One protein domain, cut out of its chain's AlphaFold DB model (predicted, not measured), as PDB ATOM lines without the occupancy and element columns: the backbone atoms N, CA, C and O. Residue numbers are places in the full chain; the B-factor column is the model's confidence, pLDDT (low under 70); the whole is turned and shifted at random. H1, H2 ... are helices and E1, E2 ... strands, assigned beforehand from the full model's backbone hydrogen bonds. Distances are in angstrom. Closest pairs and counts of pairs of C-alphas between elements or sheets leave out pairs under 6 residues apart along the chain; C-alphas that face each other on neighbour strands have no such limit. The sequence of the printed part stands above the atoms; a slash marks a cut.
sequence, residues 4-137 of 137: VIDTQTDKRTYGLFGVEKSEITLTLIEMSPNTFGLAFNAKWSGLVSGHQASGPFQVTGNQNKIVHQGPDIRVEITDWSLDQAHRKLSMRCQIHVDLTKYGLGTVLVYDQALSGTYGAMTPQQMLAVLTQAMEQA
ATOM      1  N   VAL A   4      16.698  19.046  -8.665       93.25
ATOM      2  CA  VAL A   4      18.097  18.751  -8.992       93.25
ATOM      3  C   VAL A   4      18.588  19.816  -9.963       93.25
ATOM      4  O   VAL A   4      18.026  19.964 -11.042       93.25
ATOM      5  N   ILE A   5      19.622  20.550  -9.561       94.44
ATOM      6  CA  ILE A   5      20.254  21.598 -10.368       94.44
ATOM      7  C   ILE A   5      21.319  20.979 -11.276       94.44
ATOM      8  O   ILE A   5      21.386  21.309 -12.454       94.44
ATOM      9  N   ASP A   6      22.145  20.085 -10.724       96.75
ATOM     10  CA  ASP A   6      23.246  19.439 -11.445       96.75
ATOM     11  C   ASP A   6      23.604  18.090 -10.802       96.75
ATOM     12  O   ASP A   6      23.310  17.832  -9.630       96.75
ATOM     13  N   THR A   7      24.237  17.206 -11.564       96.94
ATOM     14  CA  THR A   7      24.819  15.952 -11.083       96.94
ATOM     15  C   THR A   7      26.091  15.664 -11.850       96.94
ATOM     16  O   THR A   7      26.066  15.498 -13.066       96.94
ATOM     17  N   GLN A   8      27.193  15.528 -11.123       97.81
ATOM     18  CA  GLN A   8      28.493  15.220 -11.698       97.81
ATOM     19  C   GLN A   8      29.053  13.962 -11.058       97.81
ATOM     20  O   GLN A   8      28.884  13.722  -9.862       97.81
ATOM     21  N   THR A   9      29.695  13.136 -11.879       95.88
ATOM     22  CA  THR A   9      30.360  11.910 -11.437       95.88
ATOM     23  C   THR A   9      31.809  11.941 -11.889       95.88
ATOM     24  O   THR A   9      32.076  12.079 -13.078       95.88
ATOM     25  N   ASP A  10      32.732  11.770 -10.948       96.12
ATOM     26  CA  ASP A  10      34.162  11.624 -11.215       96.12
ATOM     27  C   ASP A  10      34.580  10.181 -10.909       96.12
ATOM     28  O   ASP A  10      34.151   9.589  -9.910       96.12
ATOM     29  N   LYS A  11      35.407   9.607 -11.784       94.31
ATOM     30  CA  LYS A  11      35.988   8.278 -11.598       94.31
ATOM     31  C   LYS A  11      37.494   8.391 -11.635       94.31
ATOM     32  O   LYS A  11      38.058   8.830 -12.636       94.31
ATOM     33  N   ARG A  12      38.156   7.935 -10.577       91.69
ATOM     34  CA  ARG A  12      39.612   8.011 -10.471       91.69
ATOM     35  C   ARG A  12      40.220   6.672 -10.140       91.69
ATOM     36  O   ARG A  12      39.582   5.795  -9.568       91.69
ATOM     37  N   THR A  13      41.476   6.530 -10.531       89.69
ATOM     38  CA  THR A  13      42.346   5.423 -10.145       89.69
ATOM     39  C   THR A  13      43.595   6.019  -9.508       89.69
ATOM     40  O   THR A  13      44.164   6.964 -10.053       89.69
ATOM     41  N   TYR A  14      43.990   5.517  -8.344       84.31
ATOM     42  CA  TYR A  14      45.119   6.022  -7.565       84.31
ATOM     43  C   TYR A  14      45.790   4.891  -6.766       84.31
ATOM     44  O   TYR A  14      45.450   3.713  -6.904       84.31
ATOM     45  N   GLY A  15      46.791   5.243  -5.956       77.62
ATOM     46  CA  GLY A  15      47.584   4.277  -5.197       77.62
ATOM     47  C   GLY A  15      48.629   3.548  -6.046       77.62
ATOM     48  O   GLY A  15      48.717   3.708  -7.266       77.62
ATOM     49  N   LEU A  16      49.467   2.754  -5.379       76.50
ATOM     50  CA  LEU A  16      50.545   2.013  -6.031       76.50
ATOM     51  C   LEU A  16      49.951   0.969  -6.995       76.50
ATOM     52  O   LEU A  16      49.061   0.215  -6.618       76.50
ATOM     53  N   PHE A  17      50.427   0.941  -8.242       81.50
ATOM     54  CA  PHE A  17      49.915   0.080  -9.325       81.50
ATOM     55  C   PHE A  17      48.454   0.323  -9.755       81.50
ATOM     56  O   PHE A  17      47.903  -0.488 -10.496       81.50
ATOM     57  N   GLY A  18      47.823   1.430  -9.340       80.00
ATOM     58  CA  GLY A  18      46.460   1.770  -9.771       80.00
ATOM     59  C   GLY A  18      45.392   0.791  -9.274       80.00
ATOM     60  O   GLY A  18      44.416   0.510  -9.974       80.00
ATOM     61  N   VAL A  19      45.605   0.226  -8.087       86.06
ATOM     62  CA  VAL A  19      44.686  -0.746  -7.479       86.06
ATOM     63  C   VAL A  19      43.489  -0.084  -6.801       86.06
ATOM     64  O   VAL A  19      42.433  -0.707  -6.716       86.06
ATOM     65  N   GLU A  20      43.624   1.173  -6.368       87.44
ATOM     66  CA  GLU A  20      42.535   1.914  -5.740       87.44
ATOM     67  C   GLU A  20      41.723   2.648  -6.798       87.44
ATOM     68  O   GLU A  20      42.272   3.350  -7.650       87.44
ATOM     69  N   LYS A  21      40.403   2.513  -6.728       90.81
ATOM     70  CA  LYS A  21      39.469   3.193  -7.621       90.81
ATOM     71  C   LYS A  21      38.359   3.844  -6.822       90.81
ATOM     72  O   LYS A  21      37.848   3.261  -5.865       90.81
ATOM     73  N   SER A  22      37.947   5.016  -7.280       90.69
ATOM     74  CA  SER A  22      36.796   5.739  -6.761       90.69
ATOM     75  C   SER A  22      35.815   6.057  -7.876       90.69
ATOM     76  O   SER A  22      36.209   6.380  -8.995       90.69
ATOM     77  N   GLU A  23      34.529   5.977  -7.562       94.56
ATOM     78  CA  GLU A  23      33.437   6.538  -8.352       94.56
ATOM     79  C   GLU A  23      32.616   7.395  -7.402       94.56
ATOM     80  O   GLU A  23      31.999   6.875  -6.473       94.56
ATOM     81  N   ILE A  24      32.655   8.707  -7.598       93.25
ATOM     82  CA  ILE A  24      32.014   9.665  -6.707       93.25
ATOM     83  C   ILE A  24      31.046  10.512  -7.511       93.25
ATOM     84  O   ILE A  24      31.442  11.165  -8.471       93.25
ATOM     85  N   THR A  25      29.794  10.530  -7.076       95.50
ATOM     86  CA  THR A  25      28.728  11.366  -7.605       95.50
ATOM     87  C   THR A  25      28.359  12.423  -6.570       95.50
ATOM     88  O   THR A  25      27.997  12.090  -5.435       95.50
ATOM     89  N   LEU A  26      28.418  13.693  -6.968       95.50
ATOM     90  CA  LEU A  26      27.783  14.788  -6.241       95.50
ATOM     91  C   LEU A  26      26.561  15.273  -7.013       95.50
ATOM     92  O   LEU A  26      26.609  15.479  -8.225       95.50
ATOM     93  N   THR A  27      25.477  15.499  -6.282       96.44
ATOM     94  CA  THR A  27      24.240  16.071  -6.812       96.44
ATOM     95  C   THR A  27      23.983  17.394  -6.111       96.44
ATOM     96  O   THR A  27      23.846  17.435  -4.886       96.44
ATOM     97  N   LEU A  28      23.898  18.465  -6.896       96.12
ATOM     98  CA  LEU A  28      23.489  19.783  -6.437       96.12
ATOM     99  C   LEU A  28      21.969  19.885  -6.484       96.12
ATOM    100  O   LEU A  28      21.350  19.654  -7.522       96.12
ATOM    101  N   ILE A  29      21.367  20.228  -5.350       94.94
ATOM    102  CA  ILE A  29      19.919  20.210  -5.167       94.94
ATOM    103  C   ILE A  29      19.475  21.520  -4.526       94.94
ATOM    104  O   ILE A  29      20.078  21.990  -3.565       94.94
ATOM    105  N   GLU A  30      18.369  22.074  -5.003       93.50
ATOM    106  CA  GLU A  30      17.591  23.043  -4.244       93.50
ATOM    107  C   GLU A  30      16.628  22.296  -3.307       93.50
ATOM    108  O   GLU A  30      15.686  21.625  -3.741       93.50
ATOM    109  N   MET A  31      16.908  22.374  -2.006       91.50
ATOM    110  CA  MET A  31      16.160  21.687  -0.950       91.50
ATOM    111  C   MET A  31      14.869  22.429  -0.586       91.50
ATOM    112  O   MET A  31      13.859  21.818  -0.245       91.50
ATOM    113  N   SER A  32      14.910  23.756  -0.649       88.94
ATOM    114  CA  SER A  32      13.781  24.677  -0.501       88.94
ATOM    115  C   SER A  32      14.131  25.980  -1.238       88.94
ATOM    116  O   SER A  32      15.287  26.127  -1.643       88.94
ATOM    117  N   PRO A  33      13.190  26.920  -1.458       88.19
ATOM    118  CA  PRO A  33      13.473  28.135  -2.221       88.19
ATOM    119  C   PRO A  33      14.741  28.851  -1.735       88.19
ATOM    120  O   PRO A  33      14.836  29.219  -0.564       88.19
ATOM    121  N   ASN A  34      15.711  29.034  -2.638       87.50
ATOM    122  CA  ASN A  34      17.025  29.636  -2.356       87.50
ATOM    123  C   ASN A  34      17.882  28.901  -1.303       87.50
ATOM    124  O   ASN A  34      18.836  29.471  -0.776       87.50
ATOM    125  N   THR A  35      17.559  27.648  -0.983       92.75
ATOM    126  CA  THR A  35      18.330  26.813  -0.058       92.75
ATOM    127  C   THR A  35      18.908  25.630  -0.809       92.75
ATOM    128  O   THR A  35      18.181  24.778  -1.323       92.75
ATOM    129  N   PHE A  36      20.232  25.554  -0.830       95.06
ATOM    130  CA  PHE A  36      20.968  24.587  -1.633       95.06
ATOM    131  C   PHE A  36      21.604  23.520  -0.758       95.06
ATOM    132  O   PHE A  36      22.015  23.784   0.374       95.06
ATOM    133  N   GLY A  37      21.705  22.312  -1.293       94.94
ATOM    134  CA  GLY A  37      22.393  21.212  -0.649       94.94
ATOM    135  C   GLY A  37      23.150  20.347  -1.639       94.94
ATOM    136  O   GLY A  37      22.818  20.289  -2.824       94.94
ATOM    137  N   LEU A  38      24.166  19.662  -1.125       95.06
ATOM    138  CA  LEU A  38      24.907  18.644  -1.856       95.06
ATOM    139  C   LEU A  38      24.559  17.273  -1.292       95.06
ATOM    140  O   LEU A  38      24.714  17.023  -0.094       95.06
ATOM    141  N   ALA A  39      24.087  16.388  -2.163       93.69
ATOM    142  CA  ALA A  39      24.019  14.964  -1.882       93.69
ATOM    143  C   ALA A  39      25.270  14.281  -2.442       93.69
ATOM    144  O   ALA A  39      25.779  14.651  -3.499       93.69
ATOM    145  N   PHE A  40      25.765  13.295  -1.706       90.25
ATOM    146  CA  PHE A  40      27.029  12.621  -1.957       90.25
ATOM    147  C   PHE A  40      26.819  11.115  -2.037       90.25
ATOM    148  O   PHE A  40      26.138  10.521  -1.201       90.25
ATOM    149  N   ASN A  41      27.442  10.493  -3.031       92.44
ATOM    150  CA  ASN A  41      27.481   9.052  -3.200       92.44
ATOM    151  C   ASN A  41      28.874   8.661  -3.701       92.44
ATOM    152  O   ASN A  41      29.297   9.121  -4.752       92.44
ATOM    153  N   ALA A  42      29.590   7.833  -2.953       90.25
ATOM    154  CA  ALA A  42      30.925   7.376  -3.287       90.25
ATOM    155  C   ALA A  42      31.028   5.865  -3.187       90.25
ATOM    156  O   ALA A  42      30.700   5.268  -2.161       90.25
ATOM    157  N   LYS A  43      31.558   5.253  -4.237       91.19
ATOM    158  CA  LYS A  43      31.963   3.855  -4.271       91.19
ATOM    159  C   LYS A  43      33.476   3.781  -4.357       91.19
ATOM    160  O   LYS A  43      34.103   4.526  -5.110       91.19
ATOM    161  N   TRP A  44      34.025   2.834  -3.619       89.00
ATOM    162  CA  TRP A  44      35.449   2.571  -3.515       89.00
ATOM    163  C   TRP A  44      35.701   1.102  -3.815       89.00
ATOM    164  O   TRP A  44      34.930   0.235  -3.389       89.00
ATOM    165  N   SER A  45      36.780   0.820  -4.530       87.44
ATOM    166  CA  SER A  45      37.257  -0.544  -4.745       87.44
ATOM    167  C   SER A  45      38.778  -0.577  -4.741       87.44
ATOM    168  O   SER A  45      39.397   0.338  -5.278       87.44
ATOM    169  N   GLY A  46      39.356  -1.645  -4.200       85.44
ATOM    170  CA  GLY A  46      40.795  -1.777  -3.979       85.44
ATOM    171  C   GLY A  46      41.049  -2.395  -2.610       85.44
ATOM    172  O   GLY A  46      40.259  -3.228  -2.149       85.44
ATOM    173  N   LEU A  47      42.111  -1.954  -1.937       76.50
ATOM    174  CA  LEU A  47      42.389  -2.311  -0.546       76.50
ATOM    175  C   LEU A  47      41.285  -1.809   0.387       76.50
ATOM    176  O   LEU A  47      40.933  -2.491   1.348       76.50
ATOM    177  N   VAL A  48      40.708  -0.643   0.079       71.62
ATOM    178  CA  VAL A  48      39.551  -0.100   0.792       71.62
ATOM    179  C   VAL A  48      38.346  -0.152  -0.134       71.62
ATOM    180  O   VAL A  48      38.173   0.681  -1.020       71.62
ATOM    181  N   SER A  49      37.508  -1.167   0.064       83.06
ATOM    182  CA  SER A  49      36.268  -1.330  -0.692       83.06
ATOM    183  C   SER A  49      35.073  -0.917   0.155       83.06
ATOM    184  O   SER A  49      34.990  -1.254   1.335       83.06
ATOM    185  N   GLY A  50      34.133  -0.196  -0.444       84.69
ATOM    186  CA  GLY A  50      32.964   0.271   0.283       84.69
ATOM    187  C   GLY A  50      32.067   1.174  -0.540       84.69
ATOM    188  O   GLY A  50      32.418   1.637  -1.624       84.69
ATOM    189  N   HIS A  51      30.888   1.434   0.006       89.19
ATOM    190  CA  HIS A  51      29.925   2.370  -0.547       89.19
ATOM    191  C   HIS A  51      29.481   3.304   0.571       89.19
ATOM    192  O   HIS A  51      29.058   2.847   1.629       89.19
ATOM    193  N   GLN A  52      29.604   4.604   0.337       86.50
ATOM    194  CA  GLN A  52      29.196   5.642   1.266       86.50
ATOM    195  C   GLN A  52      28.246   6.593   0.554       86.50
ATOM    196  O   GLN A  52      28.597   7.185  -0.460       86.50
ATOM    197  N   ALA A  53      27.063   6.792   1.118       88.38
ATOM    198  CA  ALA A  53      26.151   7.842   0.692       88.38
ATOM    199  C   ALA A  53      25.858   8.780   1.865       88.38
ATOM    200  O   ALA A  53      25.923   8.376   3.028       88.38
ATOM    201  N   SER A  54      25.590  10.048   1.568       84.12
ATOM    202  CA  SER A  54      25.227  11.061   2.557       84.12
ATOM    203  C   SER A  54      24.453  12.206   1.904       84.12
ATOM    204  O   SER A  54      24.523  12.420   0.693       84.12
ATOM    205  N   GLY A  55      23.754  12.982   2.727       79.94
ATOM    206  CA  GLY A  55      23.127  14.237   2.331       79.94
ATOM    207  C   GLY A  55      21.617  14.165   2.048       79.94
ATOM    208  O   GLY A  55      20.988  13.131   2.277       79.94
ATOM    209  N   PRO A  56      21.034  15.283   1.572       91.38
ATOM    210  CA  PRO A  56      21.728  16.534   1.265       91.38
ATOM    211  C   PRO A  56      22.158  17.289   2.534       91.38
ATOM    212  O   PRO A  56      21.393  17.400   3.489       91.38
ATOM    213  N   PHE A  57      23.386  17.809   2.552       91.88
ATOM    214  CA  PHE A  57      23.810  18.783   3.563       91.88
ATOM    215  C   PHE A  57      23.761  20.187   2.969       91.88
ATOM    216  O   PHE A  57      24.081  20.377   1.796       91.88
ATOM    217  N   GLN A  58      23.355  21.164   3.778       94.31
ATOM    218  CA  GLN A  58      23.187  22.538   3.317       94.31
ATOM    219  C   GLN A  58      24.525  23.170   2.918       94.31
ATOM    220  O   GLN A  58      25.544  23.002   3.596       94.31
ATOM    221  N   VAL A  59      24.498  23.932   1.827       93.50
ATOM    222  CA  VAL A  59      25.621  24.720   1.324       93.50
ATOM    223  C   VAL A  59      25.194  26.180   1.172       93.50
ATOM    224  O   VAL A  59      24.161  26.478   0.577       93.50
ATOM    225  N   THR A  60      25.954  27.095   1.773       92.06
ATOM    226  CA  THR A  60      25.623  28.534   1.821       92.06
ATOM    227  C   THR A  60      26.751  29.430   1.312       92.06
ATOM    228  O   THR A  60      26.659  30.649   1.425       92.06
ATOM    229  N   GLY A  61      27.830  28.847   0.791       94.75
ATOM    230  CA  GLY A  61      29.031  29.562   0.375       94.75
ATOM    231  C   GLY A  61      30.234  28.634   0.241       94.75
ATOM    232  O   GLY A  61      30.098  27.409   0.323       94.75
ATOM    233  N   ASN A  62      31.418  29.235   0.098       95.75
ATOM    234  CA  ASN A  62      32.684  28.515   0.213       95.75
ATOM    235  C   ASN A  62      32.800  27.908   1.613       95.75
ATOM    236  O   ASN A  62      32.627  28.609   2.613       95.75
ATOM    237  N   GLN A  63      33.085  26.613   1.695       94.25
ATOM    238  CA  GLN A  63      33.170  25.917   2.975       94.25
ATOM    239  C   GLN A  63      33.937  24.605   2.874       94.25
ATOM    240  O   GLN A  63      34.015  23.987   1.816       94.25
ATOM    241  N   ASN A  64      34.421  24.147   4.026       91.81
ATOM    242  CA  ASN A  64      35.042  22.845   4.204       91.81
ATOM    243  C   ASN A  64      34.202  22.011   5.170       91.81
ATOM    244  O   ASN A  64      33.998  22.396   6.322       91.81
ATOM    245  N   LYS A  65      33.708  20.860   4.707       88.56
ATOM    246  CA  LYS A  65      32.817  19.989   5.476       88.56
ATOM    247  C   LYS A  65      33.354  18.567   5.516       88.56
ATOM    248  O   LYS A  65      33.571  17.943   4.485       88.56
ATOM    249  N   ILE A  66      33.509  18.025   6.720       85.06
ATOM    250  CA  ILE A  66      33.718  16.587   6.906       85.06
ATOM    251  C   ILE A  66      32.348  15.914   6.809       85.06
ATOM    252  O   ILE A  66      31.436  16.257   7.566       85.06
ATOM    253  N   VAL A  67      32.198  14.999   5.853       82.81
ATOM    254  CA  VAL A  67      30.929  14.300   5.572       82.81
ATOM    255  C   VAL A  67      30.930  12.850   6.049       82.81
ATOM    256  O   VAL A  67      29.872  12.230   6.117       82.81
ATOM    257  N   HIS A  68      32.100  12.322   6.399       76.56
ATOM    258  CA  HIS A  68      32.278  10.995   6.969       76.56
ATOM    259  C   HIS A  68      33.559  10.966   7.810       76.56
ATOM    260  O   HIS A  68      34.534  11.620   7.438       76.56
ATOM    261  N   GLN A  69      33.556  10.217   8.915       71.31
ATOM    262  CA  GLN A  69      34.739   9.975   9.744       71.31
ATOM    263  C   GLN A  69      35.137   8.495   9.646       71.31
ATOM    264  O   GLN A  69      34.330   7.618   9.942       71.31
ATOM    265  N   GLY A  70      36.381   8.231   9.231       59.78
ATOM    266  CA  GLY A  70      36.975   6.890   9.106       59.78
ATOM    267  C   GLY A  70      36.611   6.057   7.856       59.78
ATOM    268  O   GLY A  70      35.838   5.111   7.987       59.78
ATOM    269  N   PRO A  71      37.220   6.287   6.673       69.88
ATOM    270  CA  PRO A  71      38.202   7.325   6.360       69.88
ATOM    271  C   PRO A  71      37.562   8.713   6.368       69.88
ATOM    272  O   PRO A  71      36.354   8.850   6.143       69.88
ATOM    273  N   ASP A  72      38.362   9.734   6.671       82.31
ATOM    274  CA  ASP A  72      37.863  11.103   6.751       82.31
ATOM    275  C   ASP A  72      37.651  11.631   5.339       82.31
ATOM    276  O   ASP A  72      38.603  11.832   4.585       82.31
ATOM    277  N   ILE A  73      36.384  11.834   4.981       85.50
ATOM    278  CA  ILE A  73      35.988  12.391   3.690       85.50
ATOM    279  C   ILE A  73      35.664  13.862   3.914       85.50
ATOM    280  O   ILE A  73      34.689  14.206   4.593       85.50
ATOM    281  N   ARG A  74      36.490  14.735   3.342       90.50
ATOM    282  CA  ARG A  74      36.320  16.186   3.376       90.50
ATOM    283  C   ARG A  74      35.858  16.677   2.014       90.50
ATOM    284  O   ARG A  74      36.541  16.458   1.022       90.50
ATOM    285  N   VAL A  75      34.725  17.366   1.994       91.31
ATOM    286  CA  VAL A  75      34.242  18.131   0.845       91.31
ATOM    287  C   VAL A  75      34.690  19.575   1.016       91.31
ATOM    288  O   VAL A  75      34.380  20.207   2.027       91.31
ATOM    289  N   GLU A  76      35.408  20.079   0.026       95.31
ATOM    290  CA  GLU A  76      35.815  21.471  -0.107       95.31
ATOM    291  C   GLU A  76      34.990  22.127  -1.214       95.31
ATOM    292  O   GLU A  76      34.885  21.605  -2.324       95.31
ATOM    293  N   ILE A  77      34.359  23.250  -0.881       96.75
ATOM    294  CA  ILE A  77      33.561  24.061  -1.796       96.75
ATOM    295  C   ILE A  77      34.273  25.392  -1.981       96.75
ATOM    296  O   ILE A  77      34.461  26.142  -1.018       96.75
ATOM    297  N   THR A  78      34.631  25.680  -3.223       97.19
ATOM    298  CA  THR A  78      35.304  26.902  -3.662       97.19
ATOM    299  C   THR A  78      34.549  27.528  -4.833       97.19
ATOM    300  O   THR A  78      33.588  26.949  -5.342       97.19
ATOM    301  N   ASP A  79      34.940  28.741  -5.232       96.44
ATOM    302  CA  ASP A  79      34.349  29.479  -6.358       96.44
ATOM    303  C   ASP A  79      32.812  29.574  -6.317       96.44
ATOM    304  O   ASP A  79      32.137  29.571  -7.349       96.44
ATOM    305  N   TRP A  80      32.244  29.649  -5.109       96.50
ATOM    306  CA  TRP A  80      30.810  29.815  -4.925       96.50
ATOM    307  C   TRP A  80      30.338  31.144  -5.519       96.50
ATOM    308  O   TRP A  80      30.789  32.219  -5.115       96.50
ATOM    309  N   SER A  81      29.362  31.068  -6.419       96.69
ATOM    310  CA  SER A  81      28.694  32.224  -7.007       96.69
ATOM    311  C   SER A  81      27.193  31.980  -7.087       96.69
ATOM    312  O   SER A  81      26.743  30.987  -7.661       96.69
ATOM    313  N   LEU A  82      26.422  32.899  -6.507       94.75
ATOM    314  CA  LEU A  82      24.966  32.879  -6.522       94.75
ATOM    315  C   LEU A  82      24.452  34.149  -7.195       94.75
ATOM    316  O   LEU A  82      24.507  35.237  -6.623       94.75
ATOM    317  N   ASP A  83      23.912  33.988  -8.393       91.94
ATOM    318  CA  ASP A  83      23.253  35.048  -9.141       91.94
ATOM    319  C   ASP A  83      21.743  34.914  -8.958       91.94
ATOM    320  O   ASP A  83      21.071  34.141  -9.647       91.94
ATOM    321  N   GLN A  84      21.207  35.659  -7.991       87.12
ATOM    322  CA  GLN A  84      19.780  35.618  -7.677       87.12
ATOM    323  C   GLN A  84      18.910  36.215  -8.784       87.12
ATOM    324  O   GLN A  84      17.784  35.758  -8.975       87.12
ATOM    325  N   ALA A  85      19.425  37.195  -9.533       83.56
ATOM    326  CA  ALA A  85      18.683  37.853 -10.604       83.56
ATOM    327  C   ALA A  85      18.433  36.891 -11.771       83.56
ATOM    328  O   ALA A  85      17.322  36.816 -12.291       83.56
ATOM    329  N   HIS A  86      19.444  36.097 -12.128       85.69
ATOM    330  CA  HIS A  86      19.350  35.110 -13.205       85.69
ATOM    331  C   HIS A  86      19.073  33.687 -12.705       85.69
ATOM    332  O   HIS A  86      19.041  32.753 -13.508       85.69
ATOM    333  N   ARG A  87      18.873  33.517 -11.391       90.31
ATOM    334  CA  ARG A  87      18.637  32.235 -10.710       90.31
ATOM    335  C   ARG A  87      19.685  31.187 -11.072       90.31
ATOM    336  O   ARG A  87      19.345  30.044 -11.370       90.31
ATOM    337  N   LYS A  88      20.958  31.581 -11.069       93.50
ATOM    338  CA  LYS A  88      22.092  30.699 -11.359       93.50
ATOM    339  C   LYS A  88      22.933  30.479 -10.115       93.50
ATOM    340  O   LYS A  88      23.188  31.405  -9.351       93.50
ATOM    341  N   LEU A  89      23.378  29.245  -9.946       95.62
ATOM    342  CA  LEU A  89      24.326  28.847  -8.921       95.62
ATOM    343  C   LEU A  89      25.496  28.135  -9.593       95.62
ATOM    344  O   LEU A  89      25.280  27.302 -10.472       95.62
ATOM    345  N   SER A  90      26.717  28.439  -9.171       97.25
ATOM    346  CA  SER A  90      27.914  27.684  -9.533       97.25
ATOM    347  C   SER A  90      28.860  27.552  -8.349       97.25
ATOM    348  O   SER A  90      28.939  28.443  -7.505       97.25
ATOM    349  N   MET A  91      29.590  26.445  -8.299       97.75
ATOM    350  CA  MET A  91      30.651  26.193  -7.331       97.75
ATOM    351  C   MET A  91      31.630  25.164  -7.889       97.75
ATOM    352  O   MET A  91      31.273  24.360  -8.750       97.75
ATOM    353  N   ARG A  92      32.842  25.131  -7.348       97.69
ATOM    354  CA  ARG A  92      33.778  24.024  -7.513       97.69
ATOM    355  C   ARG A  92      33.744  23.153  -6.265       97.69
ATOM    356  O   ARG A  92      33.766  23.656  -5.146       97.69
ATOM    357  N   CYS A  93      33.664  21.843  -6.457       96.62
ATOM    358  CA  CYS A  93      33.660  20.867  -5.380       96.62
ATOM    359  C   CYS A  93      34.856  19.938  -5.516       96.62
ATOM    360  O   CYS A  93      35.027  19.272  -6.538       96.62
ATOM    361  N   GLN A  94      35.640  19.855  -4.450       96.25
ATOM    362  CA  GLN A  94      36.766  18.946  -4.316       96.25
ATOM    363  C   GLN A  94      36.511  17.997  -3.154       96.25
ATOM    364  O   GLN A  94      35.950  18.388  -2.131       96.25
ATOM    365  N   ILE A  95      36.887  16.728  -3.308       92.31
ATOM    366  CA  ILE A  95      36.778  15.753  -2.221       92.31
ATOM    367  C   ILE A  95      38.150  15.186  -1.932       92.31
ATOM    368  O   ILE A  95      38.805  14.612  -2.804       92.31
ATOM    369  N   HIS A  96      38.554  15.340  -0.680       91.50
ATOM    370  CA  HIS A  96      39.784  14.807  -0.132       91.50
ATOM    371  C   HIS A  96      39.452  13.657   0.804       91.50
ATOM    372  O   HIS A  96      38.579  13.788   1.666       91.50
ATOM    373  N   VAL A  97      40.159  12.543   0.652       87.38
ATOM    374  CA  VAL A  97      40.038  11.399   1.556       87.38
ATOM    375  C   VAL A  97      41.360  11.159   2.251       87.38
ATOM    376  O   VAL A  97      42.394  11.024   1.595       87.38
ATOM    377  N   ASP A  98      41.318  11.115   3.580       87.44
ATOM    378  CA  ASP A  98      42.465  10.728   4.393       87.44
ATOM    379  C   ASP A  98      42.605   9.199   4.411       87.44
ATOM    380  O   ASP A  98      41.821   8.476   5.035       87.44
ATOM    381  N   LEU A  99      43.630   8.715   3.712       81.56
ATOM    382  CA  LEU A  99      44.031   7.314   3.643       81.56
ATOM    383  C   LEU A  99      45.388   7.091   4.329       81.56
ATOM    384  O   LEU A  99      46.085   6.116   4.041       81.56
ATOM    385  N   THR A 100      45.776   7.962   5.265       85.00
ATOM    386  CA  THR A 100      47.052   7.874   5.997       85.00
ATOM    387  C   THR A 100      47.200   6.544   6.734       85.00
ATOM    388  O   THR A 100      48.287   5.972   6.749       85.00
ATOM    389  N   LYS A 101      46.099   5.976   7.252       81.12
ATOM    390  CA  LYS A 101      46.084   4.635   7.873       81.12
ATOM    391  C   LYS A 101      46.540   3.511   6.931       81.12
ATOM    392  O   LYS A 101      46.943   2.456   7.407       81.12
ATOM    393  N   TYR A 102      46.493   3.744   5.623       77.19
ATOM    394  CA  TYR A 102      46.908   2.813   4.573       77.19
ATOM    395  C   TYR A 102      48.230   3.234   3.904       77.19
ATOM    396  O   TYR A 102      48.614   2.658   2.892       77.19
ATOM    397  N   GLY A 103      48.925   4.245   4.443       82.06
ATOM    398  CA  GLY A 103      50.207   4.733   3.923       82.06
ATOM    399  C   GLY A 103      50.113   5.618   2.674       82.06
ATOM    400  O   GLY A 103      51.142   5.942   2.092       82.06
ATOM    401  N   LEU A 104      48.905   6.023   2.259       81.25
ATOM    402  CA  LEU A 104      48.680   6.807   1.034       81.25
ATOM    403  C   LEU A 104      48.548   8.320   1.276       81.25
ATOM    404  O   LEU A 104      48.548   9.096   0.322       81.25
ATOM    405  N   GLY A 105      48.444   8.745   2.538       86.31
ATOM    406  CA  GLY A 105      48.202  10.142   2.902       86.31
ATOM    407  C   GLY A 105      46.815  10.633   2.474       86.31
ATOM    408  O   GLY A 105      45.884   9.844   2.302       86.31
ATOM    409  N   THR A 106      46.677  11.947   2.302       89.31
ATOM    410  CA  THR A 106      45.434  12.574   1.833       89.31
ATOM    411  C   THR A 106      45.411  12.651   0.312       89.31
ATOM    412  O   THR A 106      46.302  13.241  -0.296       89.31
ATOM    413  N   VAL A 107      44.359  12.110  -0.303       89.62
ATOM    414  CA  VAL A 107      44.226  12.007  -1.763       89.62
ATOM    415  C   VAL A 107      43.020  12.807  -2.252       89.62
ATOM    416  O   VAL A 107      41.941  12.729  -1.668       89.62
ATOM    417  N   LEU A 108      43.194  13.560  -3.344       91.56
ATOM    418  CA  LEU A 108      42.101  14.218  -4.066       91.56
ATOM    419  C   LEU A 108      41.416  13.216  -5.008       91.56
ATOM    420  O   LEU A 108      41.989  12.781  -6.011       91.56
ATOM    421  N   VAL A 109      40.168  12.888  -4.706       91.00
ATOM    422  CA  VAL A 109      39.407  11.790  -5.335       91.00
ATOM    423  C   VAL A 109      38.256  12.272  -6.224       91.00
ATOM    424  O   VAL A 109      37.652  11.468  -6.927       91.00
ATOM    425  N   TYR A 110      37.956  13.569  -6.179       94.25
ATOM    426  CA  TYR A 110      36.918  14.239  -6.955       94.25
ATOM    427  C   TYR A 110      37.301  15.709  -7.109       94.25
ATOM    428  O   TYR A 110      37.719  16.326  -6.128       94.25
ATOM    429  N   ASP A 111      37.144  16.268  -8.304       96.44
ATOM    430  CA  ASP A 111      37.299  17.702  -8.567       96.44
ATOM    431  C   ASP A 111      36.431  18.085  -9.763       96.44
ATOM    432  O   ASP A 111      36.797  17.797 -10.901       96.44
ATOM    433  N   GLN A 112      35.260  18.664  -9.507       97.81
ATOM    434  CA  GLN A 112      34.316  19.061 -10.554       97.81
ATOM    435  C   GLN A 112      33.632  20.374 -10.193       97.81
ATOM    436  O   GLN A 112      33.401  20.674  -9.020       97.81
ATOM    437  N   ALA A 113      33.248  21.129 -11.219       97.12
ATOM    438  CA  ALA A 113      32.325  22.243 -11.065       97.12
ATOM    439  C   ALA A 113      30.881  21.724 -11.072       97.12
ATOM    440  O   ALA A 113      30.531  20.893 -11.905       97.12
ATOM    441  N   LEU A 114      30.055  22.225 -10.155       97.00
ATOM    442  CA  LEU A 114      28.608  22.027 -10.154       97.00
ATOM    443  C   LEU A 114      27.952  23.367 -10.449       97.00
ATOM    444  O   LEU A 114      28.251  24.364  -9.784       97.00
ATOM    445  N   SER A 115      27.061  23.407 -11.434       97.06
ATOM    446  CA  SER A 115      26.374  24.650 -11.780       97.06
ATOM    447  C   SER A 115      25.041  24.423 -12.467       97.06
ATOM    448  O   SER A 115      24.841  23.424 -13.147       97.06
ATOM    449  N   GLY A 116      24.135  25.384 -12.337       94.56
ATOM    450  CA  GLY A 116      22.883  25.355 -13.075       94.56
ATOM    451  C   GLY A 116      21.900  26.419 -12.626       94.56
ATOM    452  O   GLY A 116      22.175  27.244 -11.749       94.56
ATOM    453  N   THR A 117      20.733  26.400 -13.260       92.56
ATOM    454  CA  THR A 117      19.603  27.254 -12.896       92.56
ATOM    455  C   THR A 117      18.782  26.619 -11.783       92.56
ATOM    456  O   THR A 117      18.540  25.412 -11.816       92.56
ATOM    457  N   TYR A 118      18.309  27.415 -10.827       90.50
ATOM    458  CA  TYR A 118      17.545  26.924  -9.682       90.50
ATOM    459  C   TYR A 118      16.152  27.554  -9.552       90.50
ATOM    460  O   TYR A 118      15.813  28.575 -10.161       90.50
ATOM    461  N   GLY A 119      15.321  26.893  -8.749       84.69
ATOM    462  CA  GLY A 119      13.885  27.068  -8.637       84.69
ATOM    463  C   GLY A 119      13.159  26.616  -9.900       84.69
ATOM    464  O   GLY A 119      13.527  26.982 -11.015       84.69
ATOM    465  N   ALA A 120      12.048  25.906  -9.738       66.31
ATOM    466  CA  ALA A 120      11.081  25.800 -10.822       66.31
ATOM    467  C   ALA A 120      10.582  27.216 -11.168       66.31
ATOM    468  O   ALA A 120      10.237  27.993 -10.271       66.31
ATOM    469  N   MET A 121      10.568  27.595 -12.447       60.34
ATOM    470  CA  MET A 121       9.755  28.738 -12.860       60.34
ATOM    471  C   MET A 121       8.301  28.320 -12.695       60.34
ATOM    472  O   MET A 121       7.875  27.313 -13.264       60.34
ATOM    473  N   THR A 122       7.529  29.070 -11.913       64.56
ATOM    474  CA  THR A 122       6.078  28.894 -11.974       64.56
ATOM    475  C   THR A 122       5.608  29.248 -13.391       64.56
ATOM    476  O   THR A 122       6.245  30.077 -14.050       64.56
ATOM    477  N   PRO A 123       4.498  28.677 -13.890       65.19
ATOM    478  CA  PRO A 123       3.942  29.071 -15.186       65.19
ATOM    479  C   PRO A 123       3.757  30.593 -15.318       65.19
ATOM    480  O   PRO A 123       3.970  31.151 -16.388       65.19
ATOM    481  N   GLN A 124       3.450  31.283 -14.212       66.69
ATOM    482  CA  GLN A 124       3.343  32.743 -14.173       66.69
ATOM    483  C   GLN A 124       4.695  33.454 -14.351       66.69
ATOM    484  O   GLN A 124       4.768  34.455 -15.055       66.69
ATOM    485  N   GLN A 125       5.772  32.941 -13.746       62.81
ATOM    486  CA  GLN A 125       7.124  33.487 -13.930       62.81
ATOM    487  C   GLN A 125       7.636  33.251 -15.354       62.81
ATOM    488  O   GLN A 125       8.279  34.123 -15.928       62.81
ATOM    489  N   MET A 126       7.303  32.102 -15.943       67.00
ATOM    490  CA  MET A 126       7.646  31.772 -17.328       67.00
ATOM    491  C   MET A 126       6.935  32.704 -18.317       67.00
ATOM    492  O   MET A 126       7.556  33.204 -19.252       67.00
ATOM    493  N   LEU A 127       5.656  33.003 -18.061       74.38
ATOM    494  CA  LEU A 127       4.890  33.971 -18.841       74.38
ATOM    495  C   LEU A 127       5.478  35.385 -18.723       74.38
ATOM    496  O   LEU A 127       5.630  36.052 -19.736       74.38
ATOM    497  N   ALA A 128       5.874  35.819 -17.523       71.31
ATOM    498  CA  ALA A 128       6.481  37.138 -17.321       71.31
ATOM    499  C   ALA A 128       7.811  37.313 -18.081       71.31
ATOM    500  O   ALA A 128       8.033  38.357 -18.689       71.31
ATOM    501  N   VAL A 129       8.668  36.283 -18.091       69.12
ATOM    502  CA  VAL A 129       9.935  36.296 -18.846       69.12
ATOM    503  C   VAL A 129       9.684  36.331 -20.355       69.12
ATOM    504  O   VAL A 129      10.355  37.075 -21.068       69.12
ATOM    505  N   LEU A 130       8.701  35.569 -20.850       73.94
ATOM    506  CA  LEU A 130       8.319  35.592 -22.265       73.94
ATOM    507  C   LEU A 130       7.773  36.961 -22.683       73.94
ATOM    508  O   LEU A 130       8.177  37.477 -23.721       73.94
ATOM    509  N   THR A 131       6.916  37.576 -21.865       78.06
ATOM    510  CA  THR A 131       6.385  38.918 -22.136       78.06
ATOM    511  C   THR A 131       7.504  39.959 -22.186       78.06
ATOM    512  O   THR A 131       7.570  40.722 -23.143       78.06
ATOM    513  N   GLN A 132       8.445  39.942 -21.233       72.62
ATOM    514  CA  GLN A 132       9.600  40.850 -21.258       72.62
ATOM    515  C   GLN A 132      10.504  40.642 -22.480       72.62
ATOM    516  O   GLN A 132      10.985  41.616 -23.051       72.62
ATOM    517  N   ALA A 133      10.736  39.396 -22.899       69.38
ATOM    518  CA  ALA A 133      11.543  39.104 -24.084       69.38
ATOM    519  C   ALA A 133      10.868  39.577 -25.384       69.38
ATOM    520  O   ALA A 133      11.556  39.977 -26.318       69.38
ATOM    521  N   MET A 134       9.531  39.554 -25.435       74.38
ATOM    522  CA  MET A 134       8.756  40.069 -26.567       74.38
ATOM    523  C   MET A 134       8.695  41.600 -26.610       74.38
ATOM    524  O   MET A 134       8.588  42.158 -27.692       74.38
ATOM    525  N   GLU A 135       8.768  42.285 -25.468       77.94
ATOM    526  CA  GLU A 135       8.783  43.758 -25.399       77.94
ATOM    527  C   GLU A 135      10.150  44.373 -25.747       77.94
ATOM    528  O   GLU A 135      10.237  45.569 -26.017       77.94
ATOM    529  N   GLN A 136      11.222  43.572 -25.733       64.56
ATOM    530  CA  GLN A 136      12.584  43.999 -26.085       64.56
ATOM    531  C   GLN A 136      13.015  43.617 -27.515       64.56
ATOM    532  O   GLN A 136      14.159  43.893 -27.883       64.56
ATOM    533  N   ALA A 137      12.131  42.992 -28.301       54.03
ATOM    534  CA  ALA A 137      12.347  42.605 -29.701       54.03
ATOM    535  C   ALA A 137      11.593  43.537 -30.661       54.03
ATOM    536  O   ALA A 137      12.156  43.829 -31.742       54.03
TER     537      ALA A 137
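AT A GLANCE: This is residues 4 to 137 of the 137 residues of an uncharacterized protein of Rhodobacter aestuarii (UniProt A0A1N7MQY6). Two antiparallel sheets, E1 E2 E3 E4 and E5 E6 E7 E8, lie face to face as a sandwich, their strands crossed at 32 degrees. A tail with the helix H1 sticks out past one end, where residues 122 to 128 and 130 to 137 stand free. The printed part has 134 residues, with eight named strands and then one named helix, and is mostly strand; each sheet is a meander, each strand the antiparallel neighbour of the one before. The whole is loose, with a radius of gyration of the C-alphas of 18.4 A, a rod spanning 63 by 24 by 22 A.

IN THESE COORDINATES: From first to last C-alpha, E1, residues 4 to 14, is 29.9 A long and begins at (18.097, 18.751, -8.992); E2, 20 to 32, is 37.0 A; E3, 35 to 45, 33.6 A; E4, 50 to 59, 25.5 A. E5, 63 to 68, is 15.5 A; E6, 72 to 83, 32.2 A; E7, 88 to 98, 32.6 A; E8, 106 to 117, 33.2 A. H1, 123 to 135, is 18.5 A and ends at (8.783, 43.758, -25.399).

HOW THE PARTS SIT: Within hydrogen-bond range are N 8 and O 26 of E1 and E2, 3.0 A; N 25 and O 41 of E2 and E3, 2.8 A; N 40 and O 54 of E3 and E4, 2.8 A. E4 bends by 55 degrees at residue 56. Between the sheets, the closest C-alphas of E1 and E8 are Ile 5 and Gly 116, 5.3 A apart. In the other sheet, N 65 and O 75 of E5 and E6, 2.8 A, N 76 and O 94 of E6 and E7, 2.8 A, and N 93 and O 112 of E7 and E8, 2.8 A, are within range. In H1 every O i to N i+4 pair is within range; H1 is not on either sheet.

THE WHOLE: The C-alphas of Gly 103 and Glu 135 are the two farthest apart, 64.0 A. The printed part has no cut and no long link. Its mean pLDDT is 86.9; residues 70 to 71, 120 to 126, 129, 133 and 136 to 137 are under 70.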